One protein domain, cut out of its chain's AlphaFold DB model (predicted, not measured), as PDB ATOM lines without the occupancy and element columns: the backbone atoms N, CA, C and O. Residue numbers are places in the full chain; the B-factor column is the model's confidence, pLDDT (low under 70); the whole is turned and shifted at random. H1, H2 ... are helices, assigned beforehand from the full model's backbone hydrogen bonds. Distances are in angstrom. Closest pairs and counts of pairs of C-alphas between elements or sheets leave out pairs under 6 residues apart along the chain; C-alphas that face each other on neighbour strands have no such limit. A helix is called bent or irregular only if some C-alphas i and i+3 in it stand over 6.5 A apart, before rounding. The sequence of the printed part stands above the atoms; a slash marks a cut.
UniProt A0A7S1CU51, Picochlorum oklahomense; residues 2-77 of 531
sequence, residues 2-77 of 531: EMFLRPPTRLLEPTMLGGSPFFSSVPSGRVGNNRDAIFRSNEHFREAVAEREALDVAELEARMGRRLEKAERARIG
ATOM      1  N   GLU A   2     -39.686  51.197  -4.394       70.19
ATOM      2  CA  GLU A   2     -41.069  51.037  -3.919       70.19
ATOM      3  C   GLU A   2     -41.801  49.812  -4.509       70.19
ATOM      4  O   GLU A   2     -42.369  49.028  -3.756       70.19
ATOM      5  N   MET A   3     -41.661  49.545  -5.817       69.88
ATOM      6  CA  MET A   3     -42.185  48.314  -6.444       69.88
ATOM      7  C   MET A   3     -41.575  47.007  -5.903       69.88
ATOM      8  O   MET A   3     -42.188  45.955  -6.039       69.88
ATOM      9  N   PHE A   4     -40.377  47.045  -5.313       72.00
ATOM     10  CA  PHE A   4     -39.738  45.859  -4.732       72.00
ATOM     11  C   PHE A   4     -40.235  45.604  -3.304       72.00
ATOM     12  O   PHE A   4     -40.494  44.466  -2.932       72.00
ATOM     13  N   LEU A   5     -40.396  46.669  -2.511       73.06
ATOM     14  CA  LEU A   5     -40.888  46.586  -1.131       73.06
ATOM     15  C   LEU A   5     -42.398  46.308  -1.064       73.06
ATOM     16  O   LEU A   5     -42.874  45.727  -0.090       73.06
ATOM     17  N   ARG A   6     -43.149  46.700  -2.103       71.56
ATOM     18  CA  ARG A   6     -44.587  46.442  -2.261       71.56
ATOM     19  C   ARG A   6     -44.894  45.980  -3.692       71.56
ATOM     20  O   ARG A   6     -45.405  46.764  -4.495       71.56
ATOM     21  N   PRO A   7     -44.568  44.728  -4.040       70.50
ATOM     22  CA  PRO A   7     -44.865  44.201  -5.363       70.50
ATOM     23  C   PRO A   7     -46.388  44.086  -5.574       70.50
ATOM     24  O   PRO A   7     -47.109  43.691  -4.655       70.50
ATOM     25  N   PRO A   8     -46.903  44.401  -6.776       68.38
ATOM     26  CA  PRO A   8     -48.285  44.124  -7.155       68.38
ATOM     27  C   PRO A   8     -48.662  42.653  -6.917       68.38
ATOM     28  O   PRO A   8     -47.951  41.749  -7.354       68.38
ATOM     29  N   THR A   9     -49.822  42.404  -6.306       61.97
ATOM     30  CA  THR A   9     -50.329  41.067  -5.919       61.97
ATOM     31  C   THR A   9     -50.472  40.061  -7.067       61.97
ATOM     32  O   THR A   9     -50.658  38.878  -6.812       61.97
ATOM     33  N   ARG A  10     -50.381  40.506  -8.327       60.50
ATOM     34  CA  ARG A  10     -50.434  39.653  -9.527       60.50
ATOM     35  C   ARG A  10     -49.064  39.171 -10.022       60.50
ATOM     36  O   ARG A  10     -49.031  38.335 -10.914       60.50
ATOM     37  N   LEU A  11     -47.956  39.713  -9.505       60.62
ATOM     38  CA  LEU A  11     -46.602  39.426 -10.008       60.62
ATOM     39  C   LEU A  11     -45.875  38.307  -9.253       60.62
ATOM     40  O   LEU A  11     -44.881  37.796  -9.757       60.62
ATOM     41  N   LEU A  12     -46.340  37.931  -8.061       61.94
ATOM     42  CA  LEU A  12     -45.722  36.888  -7.244       61.94
ATOM     43  C   LEU A  12     -46.780  35.886  -6.803       61.94
ATOM     44  O   LEU A  12     -47.858  36.277  -6.353       61.94
ATOM     45  N   GLU A  13     -46.460  34.596  -6.900       64.81
ATOM     46  CA  GLU A  13     -47.308  33.569  -6.306       64.81
ATOM     47  C   GLU A  13     -47.417  33.801  -4.787       64.81
ATOM     48  O   GLU A  13     -46.389  33.942  -4.113       64.81
ATOM     49  N   PRO A  14     -48.632  33.786  -4.207       60.31
ATOM     50  CA  PRO A  14     -48.839  33.981  -2.767       60.31
ATOM     51  C   PRO A  14     -48.073  32.982  -1.881       60.31
ATOM     52  O   PRO A  14     -47.836  33.235  -0.699       60.31
ATOM     53  N   THR A  15     -47.696  31.834  -2.445       59.09
ATOM     54  CA  THR A  15     -47.004  30.717  -1.791       59.09
ATOM     55  C   THR A  15     -45.493  30.931  -1.651       59.09
ATOM     56  O   THR A  15     -44.885  30.354  -0.748       59.09
ATOM     57  N   MET A  16     -44.879  31.780  -2.479       65.94
ATOM     58  CA  MET A  16     -43.437  32.047  -2.456       65.94
ATOM     59  C   MET A  16     -43.103  33.105  -1.392       65.94
ATOM     60  O   MET A  16     -43.561  34.243  -1.468       65.94
ATOM     61  N   LEU A  17     -42.314  32.735  -0.372       70.44
ATOM     62  CA  LEU A  17     -41.789  33.631   0.684       70.44
ATOM     63  C   LEU A  17     -42.845  34.490   1.425       70.44
ATOM     64  O   LEU A  17     -42.535  35.512   2.044       70.44
ATOM     65  N   GLY A  18     -44.108  34.050   1.422       71.69
ATOM     66  CA  GLY A  18     -45.221  34.783   2.028       71.69
ATOM     67  C   GLY A  18     -45.636  36.022   1.228       71.69
ATOM     68  O   GLY A  18     -45.970  37.040   1.833       71.69
ATOM     69  N   GLY A  19     -45.558  35.952  -0.107       73.12
ATOM     70  CA  GLY A  19     -46.132  36.930  -1.038       73.12
ATOM     71  C   GLY A  19     -45.321  38.214  -1.244       73.12
ATOM     72  O   GLY A  19     -45.820  39.149  -1.862       73.12
ATOM     73  N   SER A  20     -44.091  38.294  -0.723       76.25
ATOM     74  CA  SER A  20     -43.199  39.453  -0.905       76.25
ATOM     75  C   SER A  20     -41.720  39.038  -0.877       76.25
ATOM     76  O   SER A  20     -41.370  38.106  -0.147       76.25
ATOM     77  N   PRO A  21     -40.847  39.692  -1.667       83.19
ATOM     78  CA  PRO A  21     -39.428  39.366  -1.730       83.19
ATOM     79  C   PRO A  21     -38.682  39.880  -0.495       83.19
ATOM     80  O   PRO A  21     -39.095  40.848   0.144       83.19
ATOM     81  N   PHE A  22     -37.550  39.247  -0.189       87.12
ATOM     82  CA  PHE A  22     -36.593  39.752   0.793       87.12
ATOM     83  C   PHE A  22     -35.465  40.501   0.090       87.12
ATOM     84  O   PHE A  22     -34.931  40.022  -0.910       87.12
ATOM     85  N   PHE A  23     -35.082  41.653   0.634       87.56
ATOM     86  CA  PHE A  23     -33.850  42.331   0.247       87.56
ATOM     87  C   PHE A  23     -32.752  41.962   1.235       87.56
ATOM     88  O   PHE A  23     -32.891  42.233   2.424       87.56
ATOM     89  N   SER A  24     -31.652  41.380   0.775       87.44
ATOM     90  CA  SER A  24     -30.465  41.211   1.604       87.44
ATOM     91  C   SER A  24     -29.216  41.474   0.783       87.44
ATOM     92  O   SER A  24     -29.120  41.071  -0.376       87.44
ATOM     93  N   SER A  25     -28.240  42.132   1.397       88.19
ATOM     94  CA  SER A  25     -26.865  42.097   0.927       88.19
ATOM     95  C   SER A  25     -25.996  41.368   1.947       88.19
ATOM     96  O   SER A  25     -26.286  41.334   3.146       88.19
ATOM     97  N   VAL A  26     -24.952  40.710   1.452       88.19
ATOM     98  CA  VAL A  26     -24.041  39.910   2.271       88.19
ATOM     99  C   VAL A  26     -22.637  40.480   2.103       88.19
ATOM    100  O   VAL A  26     -22.217  40.697   0.962       88.19
ATOM    101  N   PRO A  27     -21.895  40.721   3.196       87.38
ATOM    102  CA  PRO A  27     -20.495  41.114   3.119       87.38
ATOM    103  C   PRO A  27     -19.683  40.088   2.318       87.38
ATOM    104  O   PRO A  27     -19.720  38.889   2.601       87.38
ATOM    105  N   SER A  28     -18.938  40.543   1.315       85.56
ATOM    106  CA  SER A  28     -18.087  39.674   0.503       85.56
ATOM    107  C   SER A  28     -16.780  39.371   1.232       85.56
ATOM    108  O   SER A  28     -16.029  40.293   1.548       85.56
ATOM    109  N   GLY A  29     -16.473  38.096   1.463       84.56
ATOM    110  CA  GLY A  29     -15.189  37.683   2.027       84.56
ATOM    111  C   GLY A  29     -15.227  36.316   2.690       84.56
ATOM    112  O   GLY A  29     -16.283  35.840   3.098       84.56
ATOM    113  N   ARG A  30     -14.064  35.665   2.789       84.81
ATOM    114  CA  ARG A  30     -13.935  34.371   3.470       84.81
ATOM    115  C   ARG A  30     -13.672  34.565   4.961       84.81
ATOM    116  O   ARG A  30     -12.949  35.483   5.352       84.81
ATOM    117  N   VAL A  31     -14.243  33.674   5.767       88.38
ATOM    118  CA  VAL A  31     -13.967  33.561   7.202       88.38
ATOM    119  C   VAL A  31     -12.805  32.593   7.405       88.38
ATOM    120  O   VAL A  31     -12.814  31.499   6.837       88.38
ATOM    121  N   GLY A  32     -11.808  32.967   8.203       86.44
ATOM    122  CA  GLY A  32     -10.702  32.078   8.549       86.44
ATOM    123  C   GLY A  32      -9.473  32.807   9.084       86.44
ATOM    124  O   GLY A  32      -9.460  34.025   9.215       86.44
ATOM    125  N   ASN A  33      -8.418  32.038   9.354       78.75
ATOM    126  CA  ASN A  33      -7.136  32.560   9.847       78.75
ATOM    127  C   ASN A  33      -6.085  32.726   8.737       78.75
ATOM    128  O   ASN A  33      -4.940  33.085   9.011       78.75
ATOM    129  N   ASN A  34      -6.451  32.436   7.486       82.50
ATOM    130  CA  ASN A  34      -5.557  32.576   6.340       82.50
ATOM    131  C   ASN A  34      -5.342  34.056   6.003       82.50
ATOM    132  O   ASN A  34      -6.205  34.889   6.263       82.50
ATOM    133  N   ARG A  35      -4.215  34.374   5.355       75.81
ATOM    134  CA  ARG A  35      -3.880  35.746   4.928       75.81
ATOM    135  C   ARG A  35      -4.944  36.405   4.037       75.81
ATOM    136  O   ARG A  35      -5.061  37.623   4.066       75.81
ATOM    137  N   ASP A  36      -5.736  35.603   3.325       81.44
ATOM    138  CA  ASP A  36      -6.799  36.062   2.419       81.44
ATOM    139  C   ASP A  36      -8.192  36.111   3.084       81.44
ATOM    140  O   ASP A  36      -9.204  36.352   2.419       81.44
ATOM    141  N   ALA A  37      -8.282  35.829   4.389       83.06
ATOM    142  CA  ALA A  37      -9.536  35.892   5.125       83.06
ATOM    143  C   ALA A  37      -9.848  37.337   5.541       83.06
ATOM    144  O   ALA A  37      -9.098  37.975   6.276       83.06
ATOM    145  N   ILE A  38     -10.997  37.832   5.085       84.44
ATOM    146  CA  ILE A  38     -11.490  39.182   5.396       84.44
ATOM    147  C   ILE A  38     -12.092  39.214   6.808       84.44
ATOM    148  O   ILE A  38     -12.018  40.229   7.500       84.44
ATOM    149  N   PHE A  39     -12.638  38.087   7.274       89.50
ATOM    150  CA  PHE A  39     -13.238  37.968   8.600       89.50
ATOM    151  C   PHE A  39     -12.457  36.981   9.467       89.50
ATOM    152  O   PHE A  39     -12.259  35.826   9.088       89.50
ATOM    153  N   ARG A  40     -12.057  37.431  10.663       84.62
ATOM    154  CA  ARG A  40     -11.219  36.661  11.599       84.62
ATOM    155  C   ARG A  40     -11.969  35.537  12.323       84.62
ATOM    156  O   ARG A  40     -11.343  34.619  12.836       84.62
ATOM    157  N   SER A  41     -13.296  35.612  12.407       89.25
ATOM    158  CA  SER A  41     -14.131  34.611  13.079       89.25
ATOM    159  C   SER A  41     -15.565  34.622  12.544       89.25
ATOM    160  O   SER A  41     -15.985  35.569  11.874       89.25
ATOM    161  N   ASN A  42     -16.328  33.573  12.867       88.88
ATOM    162  CA  ASN A  42     -17.756  33.508  12.550       88.88
ATOM    163  C   ASN A  42     -18.543  34.643  13.221       88.88
ATOM    164  O   ASN A  42     -19.446  35.190  12.600       88.88
ATOM    165  N   GLU A  43     -18.191  35.030  14.450       89.56
ATOM    166  CA  GLU A  43     -18.850  36.147  15.141       89.56
ATOM    167  C   GLU A  43     -18.556  37.483  14.454       89.56
ATOM    168  O   GLU A  43     -19.482  38.230  14.156       89.56
ATOM    169  N   HIS A  44     -17.307  37.718  14.044       89.38
ATOM    170  CA  HIS A  44     -16.939  38.911  13.278       89.38
ATOM    171  C   HIS A  44     -17.687  38.994  11.933       89.38
ATOM    172  O   HIS A  44     -18.071  40.070  11.485       89.38
ATOM    173  N   PHE A  45     -17.945  37.855  11.280       90.31
ATOM    174  CA  PHE A  45     -18.786  37.825  10.082       90.31
ATOM    175  C   PHE A  45     -20.262  38.118  10.390       90.31
ATOM    176  O   PHE A  45     -20.917  38.820   9.625       90.31
ATOM    177  N   ARG A  46     -20.801  37.620  11.510       89.88
ATOM    178  CA  ARG A  46     -22.184  37.908  11.934       89.88
ATOM    179  C   ARG A  46     -22.386  39.383  12.266       89.88
ATOM    180  O   ARG A  46     -23.417  39.935  11.890       89.88
ATOM    181  N   GLU A  47     -21.412  40.004  12.921       89.69
ATOM    182  CA  GLU A  47     -21.383  41.447  13.174       89.69
ATOM    183  C   GLU A  47     -21.369  42.222  11.854       89.69
ATOM    184  O   GLU A  47     -22.246  43.052  11.630       89.69
ATOM    185  N   ALA A  48     -20.485  41.861  10.918       89.62
ATOM    186  CA  ALA A  48     -20.433  42.488   9.599       89.62
ATOM    187  C   ALA A  48     -21.741  42.327   8.800       89.62
ATOM    188  O   ALA A  48     -22.151  43.242   8.085       89.62
ATOM    189  N   VAL A  49     -22.426  41.182   8.910       90.69
ATOM    190  CA  VAL A  49     -23.754  40.972   8.306       90.69
ATOM    191  C   VAL A  49     -24.794  41.894   8.945       90.69
ATOM    192  O   VAL A  49     -25.601  42.477   8.225       90.69
ATOM    193  N   ALA A  50     -24.772  42.057  10.270       89.31
ATOM    194  CA  ALA A  50     -25.695  42.941  10.980       89.31
ATOM    195  C   ALA A  50     -25.450  44.424  10.646       89.31
ATOM    196  O   ALA A  50     -26.402  45.171  10.420       89.31
ATOM    197  N   GLU A  51     -24.187  44.843  10.559       89.81
ATOM    198  CA  GLU A  51     -23.804  46.187  10.115       89.81
ATOM    199  C   GLU A  51     -24.250  46.442   8.676       89.81
ATOM    200  O   GLU A  51     -24.834  47.483   8.373       89.81
ATOM    201  N   ARG A  52     -24.034  45.471   7.786       90.75
ATOM    202  CA  ARG A  52     -24.454  45.568   6.391       90.75
ATOM    203  C   ARG A  52     -25.975  45.650   6.254       90.75
ATOM    204  O   ARG A  52     -26.465  46.472   5.487       90.75
ATOM    205  N   GLU A  53     -26.716  44.872   7.038       91.00
ATOM    206  CA  GLU A  53     -28.177  44.955   7.126       91.00
ATOM    207  C   GLU A  53     -28.638  46.349   7.592       91.00
ATOM    208  O   GLU A  53     -29.580  46.908   7.028       91.00
ATOM    209  N   ALA A  54     -27.949  46.962   8.560       88.81
ATOM    210  CA  ALA A  54     -28.250  48.325   9.004       88.81
ATOM    211  C   ALA A  54     -27.961  49.382   7.921       88.81
ATOM    212  O   ALA A  54     -28.752  50.314   7.747       88.81
ATOM    213  N   LEU A  55     -26.868  49.224   7.165       90.25
ATOM    214  CA  LEU A  55     -26.538  50.087   6.027       90.25
ATOM    215  C   LEU A  55     -27.575  49.974   4.908       90.25
ATOM    216  O   LEU A  55     -28.012  50.994   4.382       90.25
ATOM    217  N   ASP A  56     -28.014  48.757   4.588       89.69
ATOM    218  CA  ASP A  56     -29.056  48.515   3.590       89.69
ATOM    219  C   ASP A  56     -30.377  49.200   3.980       89.69
ATOM    220  O   ASP A  56     -31.035  49.816   3.141       89.69
ATOM    221  N   VAL A  57     -30.757  49.149   5.263       88.88
ATOM    222  CA  VAL A  57     -31.934  49.866   5.781       88.88
ATOM    223  C   VAL A  57     -31.773  51.378   5.613       88.88
ATOM    224  O   VAL A  57     -32.691  52.028   5.113       88.88
ATOM    225  N   ALA A  58     -30.620  51.939   5.987       89.19
ATOM    226  CA  ALA A  58     -30.357  53.373   5.864       89.19
ATOM    227  C   ALA A  58     -30.360  53.841   4.396       89.19
ATOM    228  O   ALA A  58     -30.921  54.890   4.077       89.19
ATOM    229  N   GLU A  59     -29.788  53.048   3.489       88.75
ATOM    230  CA  GLU A  59     -29.756  53.342   2.056       88.75
ATOM    231  C   GLU A  59     -31.156  53.278   1.426       88.75
ATOM    232  O   GLU A  59     -31.523  54.141   0.624       88.75
ATOM    233  N   LEU A  60     -31.969  52.293   1.811       87.62
ATOM    234  CA  LEU A  60     -33.354  52.188   1.359       87.62
ATOM    235  C   LEU A  60     -34.214  53.349   1.880       87.62
ATOM    236  O   LEU A  60     -34.991  53.907   1.106       87.62
ATOM    237  N   GLU A  61     -34.051  53.759   3.142       89.06
ATOM    238  CA  GLU A  61     -34.725  54.943   3.702       89.06
ATOM    239  C   GLU A  61     -34.320  56.231   2.973       89.06
ATOM    240  O   GLU A  61     -35.184  57.041   2.622       89.06
ATOM    241  N   ALA A  62     -33.028  56.390   2.661       88.94
ATOM    242  CA  ALA A  62     -32.518  57.532   1.908       88.94
ATOM    243  C   ALA A  62     -33.106  57.600   0.487       88.94
ATOM    244  O   ALA A  62     -33.560  58.660   0.057       88.94
ATOM    245  N   ARG A  63     -33.163  56.470  -0.231       86.31
ATOM    246  CA  ARG A  63     -33.731  56.397  -1.593       86.31
ATOM    247  C   ARG A  63     -35.250  56.585  -1.634       86.31
ATOM    248  O   ARG A  63     -35.782  56.954  -2.675       86.31
ATOM    249  N   MET A  64     -35.946  56.299  -0.535       82.75
ATOM    250  CA  MET A  64     -37.403  56.437  -0.416       82.75
ATOM    251  C   MET A  64     -37.830  57.819   0.098       82.75
ATOM    252  O   MET A  64     -39.014  58.140   0.051       82.75
ATOM    253  N   GLY A  65     -36.900  58.620   0.632       83.75
ATOM    254  CA  GLY A  65     -37.199  59.925   1.233       83.75
ATOM    255  C   GLY A  65     -38.078  59.847   2.490       83.75
ATOM    256  O   GLY A  65     -38.626  60.858   2.925       83.75
ATOM    257  N   ARG A  66     -38.239  58.651   3.075       89.19
ATOM    258  CA  ARG A  66     -39.053  58.384   4.268       89.19
ATOM    259  C   ARG A  66     -38.483  57.216   5.062       89.19
ATOM    260  O   ARG A  66     -37.811  56.347   4.511       89.19
ATOM    261  N   ARG A  67     -38.825  57.142   6.352       86.75
ATOM    262  CA  ARG A  67     -38.530  55.951   7.162       86.75
ATOM    263  C   ARG A  67     -39.320  54.745   6.655       86.75
ATOM    264  O   ARG A  67     -40.476  54.877   6.245       86.75
ATOM    265  N   LEU A  68     -38.702  53.569   6.730       84.81
ATOM    266  CA  LEU A  68     -39.349  52.316   6.365       84.81
ATOM    267  C   LEU A  68     -40.369  51.925   7.430       84.81
ATOM    268  O   LEU A  68     -40.115  52.012   8.642       84.81
ATOM    269  N   GLU A  69     -41.519  51.445   6.978       86.06
ATOM    270  CA  GLU A  69     -42.541  50.902   7.860       86.06
ATOM    271  C   GLU A  69     -42.061  49.607   8.526       86.06
ATOM    272  O   GLU A  69     -41.122  48.945   8.079       86.06
ATOM    273  N   LYS A  70     -42.719  49.206   9.621       83.56
ATOM    274  CA  LYS A  70     -42.374  47.959  10.326       83.56
ATOM    275  C   LYS A  70     -42.484  46.728   9.416       83.56
ATOM    276  O   LYS A  70     -41.637  45.847   9.511       83.56
ATOM    277  N   ALA A  71     -43.482  46.693   8.531       81.56
ATOM    278  CA  ALA A  71     -43.680  45.600   7.580       81.56
ATOM    279  C   ALA A  71     -42.575  45.543   6.508       81.56
ATOM    280  O   ALA A  71     -42.095  44.461   6.190       81.56
ATOM    281  N   GLU A  72     -42.128  46.699   6.006       83.25
ATOM    282  CA  GLU A  72     -41.039  46.796   5.021       83.25
ATOM    283  C   GLU A  72     -39.698  46.394   5.653       83.25
ATOM    284  O   GLU A  72     -38.948  45.603   5.088       83.25
ATOM    285  N   ARG A  73     -39.434  46.853   6.885       85.12
ATOM    286  CA  ARG A  73     -38.226  46.499   7.649       85.12
ATOM    287  C   ARG A  73     -38.159  45.010   8.000       85.12
ATOM    288  O   ARG A  73     -37.070  44.460   8.087       85.12
ATOM    289  N   ALA A  74     -39.301  44.337   8.151       85.00
ATOM    290  CA  ALA A  74     -39.361  42.893   8.388       85.00
ATOM    291  C   ALA A  74     -38.979  42.042   7.157       85.00
ATOM    292  O   ALA A  74     -38.868  40.824   7.274       85.00
ATOM    293  N   ARG A  75     -38.782  42.659   5.982       86.50
ATOM    294  CA  ARG A  75     -38.371  41.990   4.733       86.50
ATOM    295  C   ARG A  75     -36.963  42.375   4.275       86.50
ATOM    296  O   ARG A  75     -36.578  42.071   3.147       86.50
ATOM    297  N   ILE A  76     -36.194  43.035   5.135       87.75
ATOM    298  CA  ILE A  76     -34.840  43.494   4.830       87.75
ATOM    299  C   ILE A  76     -33.862  42.786   5.759       87.75
ATOM    300  O   ILE A  76     -34.095  42.713   6.963       87.75
ATOM    301  N   GLY A  77     -32.782  42.271   5.184       89.19
ATOM    302  CA  GLY A  77     -31.684  41.665   5.912       89.19
ATOM    303  C   GLY A  77     -31.710  40.146   6.013       89.19
ATOM    304  O   GLY A  77     -32.747  39.482   5.914       89.19
TER     305      GLY A  77
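AT A GLANCE: This is residues 2 to 77 of the 531 residues of a protein of Picochlorum oklahomense (UniProt A0A7S1CU51). One long helix, H2, and a long stretch without a named element, whose residues 21 to 31 run below its length, make a loose V that closes toward the first residues of H2. The two short helices H1 and H3 lie in the wide end of the V, and the unnamed stretch makes a loop at each end of the model, around residues 8 to 19 and around residues 31 to 38. The printed part has 76 residues with three named helices, in the order H1, H2, H3, and no named strand; the class is all helix, though under half of the residues, 31 of 76, are in named elements. The whole is loose, with a radius of gyration of the C-alphas of 15.7 A, and its C-alphas span 48 by 30 by 17 A, only just elongated.

HOW THE PARTS SIT: H2, residues 42 to 64, is the longest helix and touches no helix. H3, residues 70 to 73, is close to H2 but not clearly touching it; their closest C-alphas are those of Val 57 and Arg 73, 7.4 A apart. H1, residues 2 to 5, is also close to H2 but not clearly touching it, with Glu 2 and Met 64 as the closest C-alphas, 7.4 A apart. H1 and H3 are near each other, close but not clearly touching; the C-alphas of Leu 5 and Glu 72 are the closest, 6.2 A apart. In H2 every O i to N i+4 pair is within hydrogen-bond range. H1 and H3 are too short for such a pair; the one O i to N i+3 pair is within range in H1 and is not within range in H3.

IN THESE COORDINATES: H2 begins at C-alpha 42, at (-17.756, 33.508, 12.550), and ends at C-alpha 64, at (-37.403, 56.437, -0.416), 32.9 A from first to last C-alpha. H1 measures 5.3 A from C-alpha 2, at (-41.069, 51.037, -3.919), to C-alpha 5. H3 measures 5.1 A from C-alpha 70 to C-alpha 73, at (-38.226, 46.499, 7.649). No helix is bent or irregular.

THE WHOLE: The two C-alphas farthest apart are those of Arg 10 and Arg 35, 48.9 A, and both residues belong to the long link of 36 residues from H1 to H2. The C-alphas of this link, residues 6 to 41, lie 2 to 28 A from the mean of the C-alphas. The link from H2 to H3, 5 residues, is tight. The first and last printed C-alphas, those of Glu 2 and Gly 77, are 16.5 A apart, and the printed part has no cut. The mean pLDDT of the printed part is 82.0, and confidence is low, under 70, at residue 3 and at residues 8 to 16.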